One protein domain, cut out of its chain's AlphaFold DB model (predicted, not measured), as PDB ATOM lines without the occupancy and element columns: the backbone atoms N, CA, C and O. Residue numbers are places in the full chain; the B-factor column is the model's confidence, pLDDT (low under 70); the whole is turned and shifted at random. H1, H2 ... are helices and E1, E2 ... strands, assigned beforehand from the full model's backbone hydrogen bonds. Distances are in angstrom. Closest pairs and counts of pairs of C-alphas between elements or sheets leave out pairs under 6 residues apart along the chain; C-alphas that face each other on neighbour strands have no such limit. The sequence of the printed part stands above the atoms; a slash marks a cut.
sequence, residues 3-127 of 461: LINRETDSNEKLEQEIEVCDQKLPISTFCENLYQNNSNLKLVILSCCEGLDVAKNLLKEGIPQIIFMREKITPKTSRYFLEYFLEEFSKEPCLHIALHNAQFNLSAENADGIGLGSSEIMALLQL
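What this domain is: This is residues 3 to 127 of the 461 residues of an uncharacterized protein of Crocosphaera watsonii WH 0402 (UniProt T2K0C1). A three-stranded sheet, E4 E5 E6, stands in the middle, with H2 over one face and H3 and H4 over the other. Beyond H2, H1 packs on it and links it to a small antiparallel sheet, E1 E2 E3, from which residues 8 to 13 stick out. The 125 printed residues hold five named helices and six named strands, in the order E1 E2 E3 H1 E4 H2 E5 H3 H4 H5 E6; the class is mixed, helices and strands. The sheet E4 E5 E6 runs in that order and is mixed. The whole is compact, with a radius of gyration of the C-alphas of 15.8 A and spans of 47 by 36 by 25 A.

Where its parts are: E1, residues 3 to 6, begins at C-alpha 3 (26.518, -35.694, 25.444). E2 is residues 15 to 20, 16.2 A long, and E3 residues 23 to 26. H1 is residues 27 to 37, 15.6 A. E4, residues 43 to 50, is 17.3 A and bends by 73 degrees at residue 47. H2 is residues 52 to 61, 14.4 A, and E5 residues 65 to 69. H3, residues 75 to 91, is 24.7 A and begins at C-alpha 75 (15.502, -37.540, 34.604). H4 is residues 95 to 109, 21.4 A; H5 is residues 118 to 121. E6, residues 122 to 126, ends at C-alpha 126 (28.638, -57.246, 27.797).

How they stand to each other: E1 E2 E3 form a meander, each strand the antiparallel neighbour of the one before; N 4 and O 17 are 2.9 A apart, N 18 and O 25 2.8 A. H1 is on this sheet and only just stands up from it, rising 42 degrees. H1 and H2 touch, closest at the C-alphas of Cys 31 and Leu 58, 5.4 A, at a steep tilt of 41 degrees, the same way. E4, H2, E5 make a strand-helix-strand unit, two parallel strands with a helix between, its crossover right-handed; N 46 and O 67 are 2.8 A apart. E5 and E6 are antiparallel, with N 66 and O 125 2.8 A apart. H2 lies over E5 at a height over the sheet of 8.9 A. H3, on the opposite face, lies over E4 at 10.1 A. H3 and H4, on the same face, touch at Phe 85 and Ala 102, their closest C-alphas, 4.8 A, at a steep tilt of 48 degrees, opposite ways. H4 and H5 touch, closest at the C-alphas of Gln 103 and Ser 118, 5.1 A. Every O i to N i+4 pair is within hydrogen-bond range in H1, H2, H3 and H4; H5 is too short for one.

The domain as a whole: The two C-alphas farthest apart, of Ser 10 and Lys 91, are 51.9 A apart. The printed part has no cut and no long link. Mean pLDDT of the printed part is 79.2; residues 3 to 15, 48 to 49 and 108 to 120 are under 70.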
ATOM      1  N   LEU A   3      25.886 -35.471  26.744       59.47
ATOM      2  CA  LEU A   3      26.518 -35.694  25.444       59.47
ATOM      3  C   LEU A   3      26.333 -34.456  24.574       59.47
ATOM      4  O   LEU A   3      25.213 -33.956  24.438       59.47
ATOM      5  N   ILE A   4      27.429 -33.969  24.003       64.31
ATOM      6  CA  ILE A   4      27.454 -32.791  23.144       64.31
ATOM      7  C   ILE A   4      28.096 -33.195  21.819       64.31
ATOM      8  O   ILE A   4      29.205 -33.725  21.789       64.31
ATOM      9  N   ASN A   5      27.397 -32.935  20.719       62.28
ATOM     10  CA  ASN A   5      27.960 -33.085  19.384       62.28
ATOM     11  C   ASN A   5      28.788 -31.843  19.058       62.28
ATOM     12  O   ASN A   5      28.270 -30.726  19.130       62.28
ATOM     13  N   ARG A   6      30.058 -32.029  18.691       49.72
ATOM     14  CA  ARG A   6      30.903 -30.951  18.184       49.72
ATOM     15  C   ARG A   6      30.917 -30.998  16.660       49.72
ATOM     16  O   ARG A   6      31.353 -31.983  16.071       49.72
ATOM     17  N   GLU A   7      30.439 -29.934  16.023       43.75
ATOM     18  CA  GLU A   7      30.689 -29.710  14.598       43.75
ATOM     19  C   GLU A   7      32.120 -29.189  14.448       43.75
ATOM     20  O   GLU A   7      32.480 -28.141  14.987       43.75
ATOM     21  N   THR A   8      32.965 -29.957  13.771       46.84
ATOM     22  CA  THR A   8      34.306 -29.526  13.378       46.84
ATOM     23  C   THR A   8      34.261 -28.989  11.952       46.84
ATOM     24  O   THR A   8      33.770 -29.665  11.047       46.84
ATOM     25  N   ASP A   9      34.785 -27.775  11.751       48.72
ATOM     26  CA  ASP A   9      34.918 -27.088  10.458       48.72
ATOM     27  C   ASP A   9      35.930 -27.796   9.535       48.72
ATOM     28  O   ASP A   9      37.021 -27.296   9.291       48.72
ATOM     29  N   SER A  10      35.582 -28.988   9.051       49.16
ATOM     30  CA  SER A  10      36.138 -29.668   7.871       49.16
ATOM     31  C   SER A  10      35.745 -31.139   7.937       49.16
ATOM     32  O   SER A  10      36.221 -31.805   8.841       49.16
ATOM     33  N   ASN A  11      34.909 -31.613   7.003       46.44
ATOM     34  CA  ASN A  11      34.698 -32.983   6.470       46.44
ATOM     35  C   ASN A  11      35.122 -34.266   7.250       46.44
ATOM     36  O   ASN A  11      35.220 -35.336   6.652       46.44
ATOM     37  N   GLU A  12      35.321 -34.216   8.559       50.19
ATOM     38  CA  GLU A  12      35.705 -35.315   9.434       50.19
ATOM     39  C   GLU A  12      34.602 -35.569  10.462       50.19
ATOM     40  O   GLU A  12      33.855 -34.674  10.855       50.19
ATOM     41  N   LYS A  13      34.478 -36.850  10.821       50.53
ATOM     42  CA  LYS A  13      33.536 -37.431  11.784       50.53
ATOM     43  C   LYS A  13      33.192 -36.477  12.935       50.53
ATOM     44  O   LYS A  13      34.089 -36.034  13.639       50.53
ATOM     45  N   LEU A  14      31.891 -36.292  13.182       55.66
ATOM     46  CA  LEU A  14      31.370 -35.734  14.433       55.66
ATOM     47  C   LEU A  14      32.022 -36.451  15.624       55.66
ATOM     48  O   LEU A  14      31.740 -37.624  15.878       55.66
ATOM     49  N   GLU A  15      32.906 -35.752  16.329       65.69
ATOM     50  CA  GLU A  15      33.489 -36.232  17.575       65.69
ATOM     51  C   GLU A  15      32.544 -35.840  18.715       65.69
ATOM     52  O   GLU A  15      32.216 -34.667  18.917       65.69
ATOM     53  N   GLN A  16      32.024 -36.842  19.417       75.38
ATOM     54  CA  GLN A  16      31.129 -36.628  20.548       75.38
ATOM     55  C   GLN A  16      31.953 -36.318  21.806       75.38
ATOM     56  O   GLN A  16      32.920 -37.018  22.130       75.38
ATOM     57  N   GLU A  17      31.539 -35.286  22.538       83.00
ATOM     58  CA  GLU A  17      32.135 -34.865  23.805       83.00
ATOM     59  C   GLU A  17      31.187 -35.172  24.975       83.00
ATOM     60  O   GLU A  17      29.960 -35.143  24.855       83.00
ATOM     61  N   ILE A  18      31.777 -35.447  26.135       80.94
ATOM     62  CA  ILE A  18      31.101 -35.590  27.418       80.94
ATOM     63  C   ILE A  18      31.393 -34.354  28.259       80.94
ATOM     64  O   ILE A  18      32.548 -33.996  28.485       80.94
ATOM     65  N   GLU A  19      30.337 -33.761  28.803       82.25
ATOM     66  CA  GLU A  19      30.442 -32.735  29.835       82.25
ATOM     67  C   GLU A  19      30.376 -33.360  31.238       82.25
ATOM     68  O   GLU A  19      29.371 -33.981  31.623       82.25
ATOM     69  N   VAL A  20      31.456 -33.196  32.003       78.25
ATOM     70  CA  VAL A  20      31.560 -33.568  33.420       78.25
ATOM     71  C   VAL A  20      31.802 -32.296  34.226       78.25
ATOM     72  O   VAL A  20      32.858 -31.677  34.112       78.25
ATOM     73  N   CYS A  21      30.821 -31.911  35.048       79.81
ATOM     74  CA  CYS A  21      30.797 -30.609  35.725       79.81
ATOM     75  C   CYS A  21      30.922 -29.467  34.701       79.81
ATOM     76  O   CYS A  21      29.982 -29.270  33.941       79.81
ATOM     77  N   ASP A  22      32.077 -28.797  34.642       82.50
ATOM     78  CA  ASP A  22      32.353 -27.667  33.742       82.50
ATOM     79  C   ASP A  22      33.424 -27.995  32.681       82.50
ATOM     80  O   ASP A  22      33.942 -27.107  32.001       82.50
ATOM     81  N   GLN A  23      33.816 -29.269  32.561       82.38
ATOM     82  CA  GLN A  23      34.837 -29.720  31.617       82.38
ATOM     83  C   GLN A  23      34.212 -30.547  30.498       82.38
ATOM     84  O   GLN A  23      33.481 -31.506  30.750       82.38
ATOM     85  N   LYS A  24      34.549 -30.192  29.256       86.25
ATOM     86  CA  LYS A  24      34.229 -30.978  28.065       86.25
ATOM     87  C   LYS A  24      35.418 -31.857  27.717       86.25
ATOM     88  O   LYS A  24      36.535 -31.363  27.583       86.25
ATOM     89  N   LEU A  25      35.171 -33.152  27.597       86.94
ATOM     90  CA  LEU A  25      36.182 -34.159  27.303       86.94
ATOM     91  C   LEU A  25      35.713 -35.008  26.120       86.94
ATOM     92  O   LEU A  25      34.546 -35.399  26.098       86.94
ATOM     93  N   PRO A  26      36.590 -35.351  25.164       88.31
ATOM     94  CA  PRO A  26      36.273 -36.368  24.167       88.31
ATOM     95  C   PRO A  26      35.854 -37.681  24.844       88.31
ATOM     96  O   PRO A  26      36.428 -38.056  25.874       88.31
ATOM     97  N   ILE A  27      34.875 -38.401  24.274       86.56
ATOM     98  CA  ILE A  27      34.418 -39.683  24.844       86.56
ATOM     99  C   ILE A  27      35.578 -40.663  25.033       86.56
ATOM    100  O   ILE A  27      35.640 -41.325  26.067       86.56
ATOM    101  N   SER A  28      36.491 -40.740  24.064       85.62
ATOM    102  CA  SER A  28      37.685 -41.592  24.123       85.62
ATOM    103  C   SER A  28      38.524 -41.285  25.361       85.62
ATOM    104  O   SER A  28      38.703 -42.155  26.207       85.62
ATOM    105  N   THR A  29      38.921 -40.023  25.538       89.06
ATOM    106  CA  THR A  29      39.706 -39.567  26.693       89.06
ATOM    107  C   THR A  29      38.990 -39.831  28.018       89.06
ATOM    108  O   THR A  29      39.622 -40.229  28.995       89.06
ATOM    109  N   PHE A  30      37.669 -39.636  28.078       88.94
ATOM    110  CA  PHE A  30      36.889 -39.968  29.270       88.94
ATOM    111  C   PHE A  30      36.927 -41.472  29.584       88.94
ATOM    112  O   PHE A  30      37.173 -41.844  30.731       88.94
ATOM    113  N   CYS A  31      36.703 -42.330  28.586       88.69
ATOM    114  CA  CYS A  31      36.678 -43.783  28.763       88.69
ATOM    115  C   CYS A  31      38.056 -44.331  29.156       88.69
ATOM    116  O   CYS A  31      38.145 -45.099  30.114       88.69
ATOM    117  N   GLU A  32      39.118 -43.880  28.481       88.44
ATOM    118  CA  GLU A  32      40.509 -44.234  28.788       88.44
ATOM    119  C   GLU A  32      40.857 -43.867  30.236       88.44
ATOM    120  O   GLU A  32      41.319 -44.709  31.009       88.44
ATOM    121  N   ASN A  33      40.561 -42.628  30.649       89.31
ATOM    122  CA  ASN A  33      40.813 -42.171  32.015       89.31
ATOM    123  C   ASN A  33      40.001 -42.961  33.047       89.31
ATOM    124  O   ASN A  33      40.515 -43.272  34.126       89.31
ATOM    125  N   LEU A  34      38.740 -43.283  32.746       87.75
ATOM    126  CA  LEU A  34      37.892 -44.051  33.652       87.75
ATOM    127  C   LEU A  34      38.469 -45.451  33.875       87.75
ATOM    128  O   LEU A  34      38.559 -45.888  35.023       87.75
ATOM    129  N   TYR A  35      38.894 -46.124  32.805       87.25
ATOM    130  CA  TYR A  35      39.454 -47.468  32.880       87.25
ATOM    131  C   TYR A  35      40.830 -47.491  33.558       87.25
ATOM    132  O   TYR A  35      41.039 -48.275  34.484       87.25
ATOM    133  N   GLN A  36      41.745 -46.588  33.185       88.69
ATOM    134  CA  GLN A  36      43.098 -46.536  33.757       88.69
ATOM    135  C   GLN A  36      43.095 -46.312  35.274       88.69
ATOM    136  O   GLN A  36      43.905 -46.902  35.988       88.69
ATOM    137  N   ASN A  37      42.168 -45.493  35.777       88.25
ATOM    138  CA  ASN A  37      42.054 -45.221  37.209       88.25
ATOM    139  C   ASN A  37      41.211 -46.263  37.964       88.25
ATOM    140  O   ASN A  37      41.239 -46.290  39.193       88.25
ATOM    141  N   ASN A  38      40.464 -47.120  37.258       86.19
ATOM    142  CA  ASN A  38      39.541 -48.086  37.853       86.19
ATOM    143  C   ASN A  38      39.617 -49.440  37.135       86.19
ATOM    144  O   ASN A  38      38.607 -49.966  36.673       86.19
ATOM    145  N   SER A  39      40.802 -50.046  37.080       78.88
ATOM    146  CA  SER A  39      41.019 -51.331  36.389       78.88
ATOM    147  C   SER A  39      40.163 -52.493  36.922       78.88
ATOM    148  O   SER A  39      39.978 -53.494  36.237       78.88
ATOM    149  N   ASN A  40      39.603 -52.356  38.129       86.75
ATOM    150  CA  ASN A  40      38.707 -53.334  38.752       86.75
ATOM    151  C   ASN A  40      37.212 -53.035  38.530       86.75
ATOM    152  O   ASN A  40      36.363 -53.667  39.166       86.75
ATOM    153  N   LEU A  41      36.868 -52.054  37.693       89.44
ATOM    154  CA  LEU A  41      35.486 -51.672  37.422       89.44
ATOM    155  C   LEU A  41      34.765 -52.795  36.668       89.44
ATOM    156  O   LEU A  41      35.139 -53.159  35.557       89.44
ATOM    157  N   LYS A  42      33.718 -53.351  37.286       90.38
ATOM    158  CA  LYS A  42      32.975 -54.499  36.738       90.38
ATOM    159  C   LYS A  42      31.691 -54.111  36.010       90.38
ATOM    160  O   LYS A  42      31.289 -54.817  35.092       90.38
ATOM    161  N   LEU A  43      31.064 -53.015  36.433       92.12
ATOM    162  CA  LEU A  43      29.776 -52.545  35.936       92.12
ATOM    163  C   LEU A  43      29.778 -51.025  35.811       92.12
ATOM    164  O   LEU A  43      30.199 -50.329  36.735       92.12
ATOM    165  N   VAL A  44      29.243 -50.523  34.702       92.31
ATOM    166  CA  VAL A  44      28.903 -49.106  34.518       92.31
ATOM    167  C   VAL A  44      27.425 -48.978  34.178       92.31
ATOM    168  O   VAL A  44      26.906 -49.748  33.375       92.31
ATOM    169  N   ILE A  45      26.746 -47.992  34.769       92.25
ATOM    170  CA  ILE A  45      25.341 -47.683  34.479       92.25
ATOM    171  C   ILE A  45      25.256 -46.257  33.928       92.25
ATOM    172  O   ILE A  45      25.502 -45.287  34.642       92.25
ATOM    173  N   LEU A  46      24.901 -46.132  32.652       90.31
ATOM    174  CA  LEU A  46      24.696 -44.869  31.946       90.31
ATOM    175  C   LEU A  46      23.208 -44.511  32.002       90.31
ATOM    176  O   LEU A  46      22.431 -44.890  31.128       90.31
ATOM    177  N   SER A  47      22.793 -43.835  33.074       78.62
ATOM    178  CA  SER A  47      21.377 -43.776  33.443       78.62
ATOM    179  C   SER A  47      20.544 -42.679  32.769       78.62
ATOM    180  O   SER A  47      19.325 -42.785  32.820       78.62
ATOM    181  N   CYS A  48      21.107 -41.618  32.173       63.72
ATOM    182  CA  CYS A  48      20.298 -40.460  31.729       63.72
ATOM    183  C   CYS A  48      20.559 -39.956  30.296       63.72
ATOM    184  O   CYS A  48      20.058 -38.898  29.907       63.72
ATOM    185  N   CYS A  49      21.323 -40.691  29.495       68.62
ATOM    186  CA  CYS A  49      21.692 -40.308  28.134       68.62
ATOM    187  C   CYS A  49      21.543 -41.480  27.166       68.62
ATOM    188  O   CYS A  49      21.615 -42.633  27.584       68.62
ATOM    189  N   GLU A  50      21.378 -41.168  25.877       75.81
ATOM    190  CA  GLU A  50      21.568 -42.135  24.793       75.81
ATOM    191  C   GLU A  50      23.023 -42.614  24.833       75.81
ATOM    192  O   GLU A  50      23.944 -41.951  24.363       75.81
ATOM    193  N   GLY A  51      23.249 -43.722  25.529       83.00
ATOM    194  CA  GLY A  51      24.571 -44.090  26.024       83.00
ATOM    195  C   GLY A  51      25.340 -45.022  25.101       83.00
ATOM    196  O   GLY A  51      26.398 -45.493  25.502       83.00
ATOM    197  N   LEU A  52      24.831 -45.339  23.906       86.75
ATOM    198  CA  LEU A  52      25.365 -46.424  23.077       86.75
ATOM    199  C   LEU A  52      26.827 -46.201  22.671       86.75
ATOM    200  O   LEU A  52      27.637 -47.125  22.759       86.75
ATOM    201  N   ASP A  53      27.179 -44.995  22.231       85.94
ATOM    202  CA  ASP A  53      28.541 -44.696  21.778       85.94
ATOM    203  C   ASP A  53      29.529 -44.654  22.949       85.94
ATOM    204  O   ASP A  53      30.637 -45.187  22.850       85.94
ATOM    205  N   VAL A  54      29.106 -44.126  24.099       88.50
ATOM    206  CA  VAL A  54      29.883 -44.196  25.346       88.50
ATOM    207  C   VAL A  54      30.063 -45.654  25.771       88.50
ATOM    208  O   VAL A  54      31.183 -46.077  26.037       88.50
ATOM    209  N   ALA A  55      28.994 -46.456  25.757       90.94
ATOM    210  CA  ALA A  55      29.034 -47.868  26.118       90.94
ATOM    211  C   ALA A  55      29.979 -48.663  25.208       90.94
ATOM    212  O   ALA A  55      30.782 -49.453  25.694       90.94
ATOM    213  N   LYS A  56      29.957 -48.425  23.892       90.12
ATOM    214  CA  LYS A  56      30.892 -49.070  22.959       90.12
ATOM    215  C   LYS A  56      32.348 -48.713  23.253       90.12
ATOM    216  O   LYS A  56      33.200 -49.590  23.138       90.12
ATOM    217  N   ASN A  57      32.646 -47.460  23.596       90.25
ATOM    218  CA  ASN A  57      34.012 -47.052  23.935       90.25
ATOM    219  C   ASN A  57      34.463 -47.663  25.268       90.25
ATOM    220  O   ASN A  57      35.520 -48.278  25.317       90.25
ATOM    221  N   LEU A  58      33.622 -47.626  26.301       91.00
ATOM    222  CA  LEU A  58      33.894 -48.290  27.580       91.00
ATOM    223  C   LEU A  58      34.112 -49.808  27.425       91.00
ATOM    224  O   LEU A  58      34.987 -50.377  28.075       91.00
ATOM    225  N   LEU A  59      33.355 -50.465  26.537       90.38
ATOM    226  CA  LEU A  59      33.523 -51.891  26.250       90.38
ATOM    227  C   LEU A  59      34.879 -52.180  25.585       90.38
ATOM    228  O   LEU A  59      35.511 -53.185  25.902       90.38
ATOM    229  N   LYS A  60      35.339 -51.300  24.679       90.25
ATOM    230  CA  LYS A  60      36.660 -51.410  24.031       90.25
ATOM    231  C   LYS A  60      37.808 -51.245  25.022       90.25
ATOM    232  O   LYS A  60      38.797 -51.958  24.889       90.25
ATOM    233  N   GLU A  61      37.653 -50.364  26.010       89.44
ATOM    234  CA  GLU A  61      38.641 -50.184  27.081       89.44
ATOM    235  C   GLU A  61      38.725 -51.397  28.023       89.44
ATOM    236  O   GLU A  61      39.697 -51.540  28.754       89.44
ATOM    237  N   GLY A  62      37.753 -52.317  27.979       88.44
ATOM    238  CA  GLY A  62      37.786 -53.572  28.733       88.44
ATOM    239  C   GLY A  62      36.819 -53.630  29.914       88.44
ATOM    240  O   GLY A  62      36.901 -54.562  30.716       88.44
ATOM    241  N   ILE A  63      35.886 -52.680  30.029       90.25
ATOM    242  CA  ILE A  63      34.849 -52.730  31.066       90.25
ATOM    243  C   ILE A  63      33.885 -53.885  30.749       90.25
ATOM    244  O   ILE A  63      33.285 -53.890  29.672       90.25
ATOM    245  N   PRO A  64      33.702 -54.861  31.662       90.75
ATOM    246  CA  PRO A  64      33.000 -56.101  31.338       90.75
ATOM    247  C   PRO A  64      31.527 -55.930  30.980       90.75
ATOM    248  O   PRO A  64      31.040 -56.609  30.075       90.75
ATOM    249  N   GLN A  65      30.814 -55.076  31.715       93.44
ATOM    250  CA  GLN A  65      29.360 -54.957  31.646       93.44
ATOM    251  C   GLN A  65      28.932 -53.500  31.767       93.44
ATOM    252  O   GLN A  65      29.394 -52.762  32.641       93.44
ATOM    253  N   ILE A  66      28.043 -53.081  30.874       93.31
ATOM    254  CA  ILE A  66      27.583 -51.701  30.780       93.31
ATOM    255  C   ILE A  66      26.077 -51.703  30.544       93.31
ATOM    256  O   ILE A  66      25.604 -52.196  29.523       93.31
ATOM    257  N   ILE A  67      25.325 -51.126  31.475       93.19
ATOM    258  CA  ILE A  67      23.901 -50.844  31.301       93.19
ATOM    259  C   ILE A  67      23.779 -49.435  30.730       93.19
ATOM    260  O   ILE A  67      24.364 -48.496  31.268       93.19
ATOM    261  N   PHE A  68      23.024 -49.268  29.651       90.44
ATOM    262  CA  PHE A  68      22.827 -47.968  29.015       90.44
ATOM    263  C   PHE A  68      21.405 -47.800  28.480       90.44
ATOM    264  O   PHE A  68      20.690 -48.779  28.251       90.44
ATOM    265  N   MET A  69      21.010 -46.546  28.256       85.88
ATOM    266  CA  MET A  69      19.744 -46.214  27.605       85.88
ATOM    267  C   MET A  69      19.957 -46.139  26.087       85.88
ATOM    268  O   MET A  69      20.838 -45.415  25.615       85.88
ATOM    269  N   ARG A  70      19.164 -46.890  25.321       83.25
ATOM    270  CA  ARG A  70      19.113 -46.873  23.851       83.25
ATOM    271  C   ARG A  70      18.545 -45.571  23.299       83.25
ATOM    272  O   ARG A  70      18.819 -45.241  22.156       83.25
ATOM    273  N   GLU A  71      17.782 -44.851  24.114       79.06
ATOM    274  CA  GLU A  71      17.151 -43.584  23.767       79.06
ATOM    275  C   GLU A  71      17.272 -42.596  24.931       79.06
ATOM    276  O   GLU A  71      17.547 -42.967  26.077       79.06
ATOM    277  N   LYS A  72      17.053 -41.310  24.652       77.69
ATOM    278  CA  LYS A  72      17.054 -40.274  25.684       77.69
ATOM    279  C   LYS A  72      15.795 -40.380  26.547       77.69
ATOM    280  O   LYS A  72      14.686 -40.227  26.050       77.69
ATOM    281  N   ILE A  73      15.978 -40.542  27.856       77.75
ATOM    282  CA  ILE A  73      14.876 -40.607  28.824       77.75
ATOM    283  C   ILE A  73      14.804 -39.376  29.723       77.75
ATOM    284  O   ILE A  73      15.763 -38.612  29.858       77.75
ATOM    285  N   THR A  74      13.651 -39.187  30.370       81.69
ATOM    286  CA  THR A  74      13.492 -38.109  31.351       81.69
ATOM    287  C   THR A  74      14.321 -38.392  32.615       81.69
ATOM    288  O   THR A  74      14.466 -39.555  33.006       81.69
ATOM    289  N   PRO A  75      14.814 -37.355  33.324       81.38
ATOM    290  CA  PRO A  75      15.502 -37.540  34.604       81.38
ATOM    291  C   PRO A  75      14.661 -38.293  35.647       81.38
ATOM    292  O   PRO A  75      15.208 -39.026  36.466       81.38
ATOM    293  N   LYS A  76      13.329 -38.144  35.598       82.81
ATOM    294  CA  LYS A  76      12.396 -38.849  36.486       82.81
ATOM    295  C   LYS A  76      12.418 -40.356  36.216       82.81
ATOM    296  O   LYS A  76      12.627 -41.136  37.136       82.81
ATOM    297  N   THR A  77      12.281 -40.749  34.949       80.50
ATOM    298  CA  THR A  77      12.351 -42.153  34.511       80.50
ATOM    299  C   THR A  77      13.709 -42.778  34.844       80.50
ATOM    300  O   THR A  77      13.763 -43.889  35.355       80.50
ATOM    301  N   SER A  78      14.802 -42.039  34.617       84.38
ATOM    302  CA  SER A  78      16.171 -42.462  34.951       84.38
ATOM    303  C   SER A  78      16.325 -42.793  36.435       84.38
ATOM    304  O   SER A  78      16.922 -43.805  36.802       84.38
ATOM    305  N   ARG A  79      15.747 -41.947  37.295       87.19
ATOM    306  CA  ARG A  79      15.776 -42.136  38.741       87.19
ATOM    307  C   ARG A  79      14.987 -43.371  39.172       87.19
ATOM    308  O   ARG A  79      15.536 -44.175  39.914       87.19
ATOM    309  N   TYR A  80      13.752 -43.537  38.697       87.38
ATOM    310  CA  TYR A  80      12.943 -44.711  39.042       87.38
ATOM    311  C   TYR A  80      13.586 -46.010  38.581       87.38
ATOM    312  O   TYR A  80      13.612 -46.980  39.332       87.38
ATOM    313  N   PHE A  81      14.183 -46.014  37.387       88.06
ATOM    314  CA  PHE A  81      14.963 -47.160  36.947       88.06
ATOM    315  C   PHE A  81      16.061 -47.516  37.951       88.06
ATOM    316  O   PHE A  81      16.171 -48.672  38.341       88.06
ATOM    317  N   LEU A  82      16.877 -46.540  38.358       91.50
ATOM    318  CA  LEU A  82      17.963 -46.786  39.304       91.50
ATOM    319  C   LEU A  82      17.441 -47.302  40.646       91.50
ATOM    320  O   LEU A  82      18.045 -48.209  41.211       91.50
ATOM    321  N   GLU A  83      16.333 -46.751  41.144       92.12
ATOM    322  CA  GLU A  83      15.691 -47.205  42.380       92.12
ATOM    323  C   GLU A  83      15.257 -48.678  42.259       92.12
ATOM    324  O   GLU A  83      15.691 -49.502  43.065       92.12
ATOM    325  N   TYR A  84      14.523 -49.037  41.203       91.00
ATOM    326  CA  TYR A  84      14.101 -50.421  40.962       91.00
ATOM    327  C   TYR A  84      15.265 -51.372  40.715       91.00
ATOM    328  O   TYR A  84      15.284 -52.477  41.248       91.00
ATOM    329  N   PHE A  85      16.255 -50.956  39.930       92.25
ATOM    330  CA  PHE A  85      17.421 -51.776  39.634       92.25
ATOM    331  C   PHE A  85      18.230 -52.080  40.886       92.25
ATOM    332  O   PHE A  85      18.589 -53.231  41.104       92.25
ATOM    333  N   LEU A  86      18.507 -51.078  41.721       92.88
ATOM    334  CA  LEU A  86      19.259 -51.293  42.953       92.88
ATOM    335  C   LEU A  86      18.469 -52.144  43.950       92.88
ATOM    336  O   LEU A  86      19.062 -52.979  44.630       92.88
ATOM    337  N   GLU A  87      17.148 -51.971  44.021       93.06
ATOM    338  CA  GLU A  87      16.293 -52.812  44.855       93.06
ATOM    339  C   GLU A  87      16.316 -54.275  44.389       93.06
ATOM    340  O   GLU A  87      16.597 -55.165  45.194       93.06
ATOM    341  N   GLU A  88      16.083 -54.530  43.103       92.56
ATOM    342  CA  GLU A  88      16.095 -55.878  42.532       92.56
ATOM    343  C   GLU A  88      17.483 -56.513  42.636       92.56
ATOM    344  O   GLU A  88      17.607 -57.622  43.143       92.56
ATOM    345  N   PHE A  89      18.548 -55.793  42.275       92.25
ATOM    346  CA  PHE A  89      19.921 -56.308  42.324       92.25
ATOM    347  C   PHE A  89      20.416 -56.567  43.752       92.25
ATOM    348  O   PHE A  89      21.310 -57.381  43.968       92.25
ATOM    349  N   SER A  90      19.823 -55.913  44.754       89.75
ATOM    350  CA  SER A  90      20.118 -56.217  46.157       89.75
ATOM    351  C   SER A  90      19.508 -57.540  46.638       89.75
ATOM    352  O   SER A  90      20.034 -58.135  47.581       89.75
ATOM    353  N   LYS A  91      18.409 -57.990  46.014       85.00
ATOM    354  CA  LYS A  91      17.656 -59.206  46.371       85.00
ATOM    355  C   LYS A  91      18.023 -60.395  45.487       85.00
ATOM    356  O   LYS A  91      18.067 -61.525  45.962       85.00
ATOM    357  N   GLU A  92      18.255 -60.125  44.213       81.88
ATOM    358  CA  GLU A  92      18.546 -61.095  43.173       81.88
ATOM    359  C   GLU A  92      20.035 -61.021  42.830       81.88
ATOM    360  O   GLU A  92      20.494 -59.988  42.332       81.88
ATOM    361  N   PRO A  93      20.815 -62.088  43.086       78.62
ATOM    362  CA  PRO A  93      22.247 -62.051  42.853       78.62
ATOM    363  C   PRO A  93      22.582 -61.780  41.389       78.62
ATOM    364  O   PRO A  93      23.600 -61.153  41.133       78.62
ATOM    365  N   CYS A  94      21.772 -62.197  40.412       87.75
ATOM    366  CA  CYS A  94      22.189 -62.120  39.017       87.75
ATOM    367  C   CYS A  94      21.832 -60.798  38.309       87.75
ATOM    368  O   CYS A  94      20.660 -60.436  38.189       87.75
ATOM    369  N   LEU A  95      22.838 -60.128  37.718       90.31
ATOM    370  CA  LEU A  95      22.679 -58.828  37.041       90.31
ATOM    371  C   LEU A  95      21.580 -58.813  35.969       90.31
ATOM    372  O   LEU A  95      20.828 -57.846  35.866       90.31
ATOM    373  N   HIS A  96      21.501 -59.864  35.149       88.62
ATOM    374  CA  HIS A  96      20.545 -59.920  34.040       88.62
ATOM    375  C   HIS A  96      19.097 -60.008  34.532       88.62
ATOM    376  O   HIS A  96      18.221 -59.367  33.956       88.62
ATOM    377  N   ILE A  97      18.863 -60.754  35.616       86.62
ATOM    378  CA  ILE A  97      17.537 -60.919  36.216       86.62
ATOM    379  C   ILE A  97      17.128 -59.608  36.883       86.62
ATOM    380  O   ILE A  97      16.043 -59.100  36.615       86.62
ATOM    381  N   ALA A  98      18.026 -59.003  37.661       91.19
ATOM    382  CA  ALA A  98      17.766 -57.718  38.298       91.19
ATOM    383  C   ALA A  98      17.458 -56.605  37.283       91.19
ATOM    384  O   ALA A  98      16.517 -55.834  37.470       91.19
ATOM    385  N   LEU A  99      18.209 -56.543  36.177       90.88
ATOM    386  CA  LEU A  99      17.944 -55.599  35.090       90.88
ATOM    387  C   LEU A  99      16.572 -55.840  34.452       90.88
ATOM    388  O   LEU A  99      15.831 -54.884  34.230       90.88
ATOM    389  N   HIS A 100      16.225 -57.098  34.178       87.88
ATOM    390  CA  HIS A 100      14.936 -57.455  33.590       87.88
ATOM    391  C   HIS A 100      13.760 -57.093  34.509       87.88
ATOM    392  O   HIS A 100      12.799 -56.461  34.069       87.88
ATOM    393  N   ASN A 101      13.847 -57.415  35.800       88.38
ATOM    394  CA  ASN A 101      12.808 -57.078  36.774       88.38
ATOM    395  C   ASN A 101      12.661 -55.561  36.941       88.38
ATOM    396  O   ASN A 101      11.547 -55.043  36.995       88.38
ATOM    397  N   ALA A 102      13.776 -54.827  36.957       88.88
ATOM    398  CA  ALA A 102      13.757 -53.372  37.039       88.88
ATOM    399  C   ALA A 102      13.098 -52.725  35.816       88.88
ATOM    400  O   ALA A 102      12.347 -51.760  35.961       88.88
ATOM    401  N   GLN A 103      13.337 -53.269  34.617       85.94
ATOM    402  CA  GLN A 103      12.604 -52.885  33.411       85.94
ATOM    403  C   GLN A 103      11.105 -53.143  33.611       85.94
ATOM    404  O   GLN A 103      10.297 -52.217  33.524       85.94
ATOM    405  N   PHE A 104      10.725 -54.367  33.973       83.69
ATOM    406  CA  PHE A 104       9.326 -54.736  34.177       83.69
ATOM    407  C   PHE A 104       8.595 -53.800  35.158       83.69
ATOM    408  O   PHE A 104       7.539 -53.258  34.821       83.69
ATOM    409  N   ASN A 105       9.195 -53.526  36.319       83.00
ATOM    410  CA  ASN A 105       8.643 -52.617  37.329       83.00
ATOM    411  C   ASN A 105       8.503 -51.182  36.794       83.00
ATOM    412  O   ASN A 105       7.462 -50.549  36.979       83.00
ATOM    413  N   LEU A 106       9.492 -50.702  36.032       80.25
ATOM    414  CA  LEU A 106       9.421 -49.403  35.365       80.25
ATOM    415  C   LEU A 106       8.279 -49.339  34.331       80.25
ATOM    416  O   LEU A 106       7.693 -48.275  34.149       80.25
ATOM    417  N   SER A 107       7.920 -50.439  33.658       70.25
ATOM    418  CA  SER A 107       6.741 -50.458  32.765       70.25
ATOM    419  C   SER A 107       5.427 -50.368  33.524       70.25
ATOM    420  O   SER A 107       4.511 -49.690  33.066       70.25
ATOM    421  N   ALA A 108       5.328 -51.056  34.662       60.03
ATOM    422  CA  ALA A 108       4.100 -51.127  35.446       60.03
ATOM    423  C   ALA A 108       3.722 -49.770  36.069       60.03
ATOM    424  O   ALA A 108       2.537 -49.457  36.176       60.03
ATOM    425  N   GLU A 109       4.711 -48.948  36.433       57.75
ATOM    426  CA  GLU A 109       4.488 -47.624  37.034       57.75
ATOM    427  C   GLU A 109       4.175 -46.522  35.992       57.75
ATOM    428  O   GLU A 109       3.555 -45.511  36.315       57.75
ATOM    429  N   ASN A 110       4.533 -46.716  34.716       56.81
ATOM    430  CA  ASN A 110       4.392 -45.709  33.648       56.81
ATOM    431  C   ASN A 110       3.031 -45.730  32.908       56.81
ATOM    432  O   ASN A 110       2.933 -45.266  31.768       56.81
ATOM    433  N   ALA A 111       1.955 -46.203  33.552       49.66
ATOM    434  CA  ALA A 111       0.596 -46.226  32.984       49.66
ATOM    435  C   ALA A 111       0.009 -44.824  32.669       49.66
ATOM    436  O   ALA A 111      -0.967 -44.724  31.926       49.66
ATOM    437  N   ASP A 112       0.638 -43.745  33.154       46.06
ATOM    438  CA  ASP A 112       0.150 -42.359  33.059       46.06
ATOM    439  C   ASP A 112       0.734 -41.530  31.886       46.06
ATOM    440  O   ASP A 112       0.757 -40.299  31.929       46.06
ATOM    441  N   GLY A 113       1.151 -42.166  30.784       49.09
ATOM    442  CA  GLY A 113       1.163 -41.474  29.482       49.09
ATOM    443  C   GLY A 113       2.500 -40.971  28.925       49.09
ATOM    444  O   GLY A 113       2.519 -39.977  28.201       49.09
ATOM    445  N   ILE A 114       3.606 -41.686  29.140       44.66
ATOM    446  CA  ILE A 114       4.741 -41.659  28.197       44.66
ATOM    447  C   ILE A 114       5.016 -43.109  27.803       44.66
ATOM    448  O   ILE A 114       5.758 -43.827  28.464       44.66
ATOM    449  N   GLY A 115       4.304 -43.560  26.771       46.88
ATOM    450  CA  GLY A 115       4.332 -44.939  26.308       46.88
ATOM    451  C   GLY A 115       5.610 -45.260  25.550       46.88
ATOM    452  O   GLY A 115       5.742 -44.856  24.403       46.88
ATOM    453  N   LEU A 116       6.495 -46.027  26.179       46.09
ATOM    454  CA  LEU A 116       7.456 -46.921  25.537       46.09
ATOM    455  C   LEU A 116       7.665 -48.095  26.505       46.09
ATOM    456  O   LEU A 116       7.884 -47.882  27.700       46.09
ATOM    457  N   GLY A 117       7.541 -49.332  26.021       50.88
ATOM    458  CA  GLY A 117       7.785 -50.519  26.841       50.88
ATOM    459  C   GLY A 117       9.216 -50.485  27.382       50.88
ATOM    460  O   GLY A 117      10.169 -50.363  26.618       50.88
ATOM    461  N   SER A 118       9.392 -50.572  28.702       53.84
ATOM    462  CA  SER A 118      10.699 -50.406  29.377       53.84
ATOM    463  C   SER A 118      11.838 -51.300  28.854       53.84
ATOM    464  O   SER A 118      13.010 -50.960  29.016       53.84
ATOM    465  N   SER A 119      11.500 -52.439  28.237       53.16
ATOM    466  CA  SER A 119      12.439 -53.408  27.672       53.16
ATOM    467  C   SER A 119      13.094 -52.910  26.383       53.16
ATOM    468  O   SER A 119      14.126 -53.434  25.977       53.16
ATOM    469  N   GLU A 120      12.517 -51.900  25.728       62.12
ATOM    470  CA  GLU A 120      13.042 -51.343  24.478       62.12
ATOM    471  C   GLU A 120      14.047 -50.212  24.713       62.12
ATOM    472  O   GLU A 120      14.904 -49.973  23.865       62.12
ATOM    473  N   ILE A 121      13.999 -49.565  25.882       73.81
ATOM    474  CA  ILE A 121      14.781 -48.357  26.172       73.81
ATOM    475  C   ILE A 121      16.114 -48.680  26.848       73.81
ATOM    476  O   ILE A 121      17.071 -47.931  26.696       73.81
ATOM    477  N   MET A 122      16.215 -49.786  27.583       84.44
ATOM    478  CA  MET A 122      17.413 -50.136  28.353       84.44
ATOM    479  C   MET A 122      18.084 -51.384  27.816       84.44
ATOM    480  O   MET A 122      17.423 -52.382  27.544       84.44
ATOM    481  N   ALA A 123      19.407 -51.348  27.701       86.50
ATOM    482  CA  ALA A 123      20.183 -52.463  27.186       86.50
ATOM    483  C   ALA A 123      21.432 -52.728  28.025       86.50
ATOM    484  O   ALA A 123      22.037 -51.821  28.598       86.50
ATOM    485  N   LEU A 124      21.817 -54.002  28.056       91.62
ATOM    486  CA  LEU A 124      23.078 -54.475  28.603       91.62
ATOM    487  C   LEU A 124      24.043 -54.740  27.447       91.62
ATOM    488  O   LEU A 124      23.754 -55.539  26.557       91.62
ATOM    489  N   LEU A 125      25.197 -54.086  27.478       90.75
ATOM    490  CA  LEU A 125      26.339 -54.407  26.639       90.75
ATOM    491  C   LEU A 125      27.349 -55.179  27.490       90.75
ATOM    492  O   LEU A 125      27.735 -54.712  28.562       90.75
ATOM    493  N   GLN A 126      27.763 -56.359  27.033       89.94
ATOM    494  CA  GLN A 126      28.638 -57.246  27.797       89.94
ATOM    495  C   GLN A 126      29.751 -57.817  26.914       89.94
ATOM    496  O   GLN A 126      29.524 -58.158  25.751       89.94
ATOM    497  N   LEU A 127      30.959 -57.947  27.472       86.38
ATOM    498  CA  LEU A 127      32.052 -58.668  26.821       86.38
ATOM    499  C   LEU A 127      31.711 -60.171  26.757       86.38
ATOM    500  O   LEU A 127      31.426 -60.748  27.809       86.38
TER     501      LEU A 127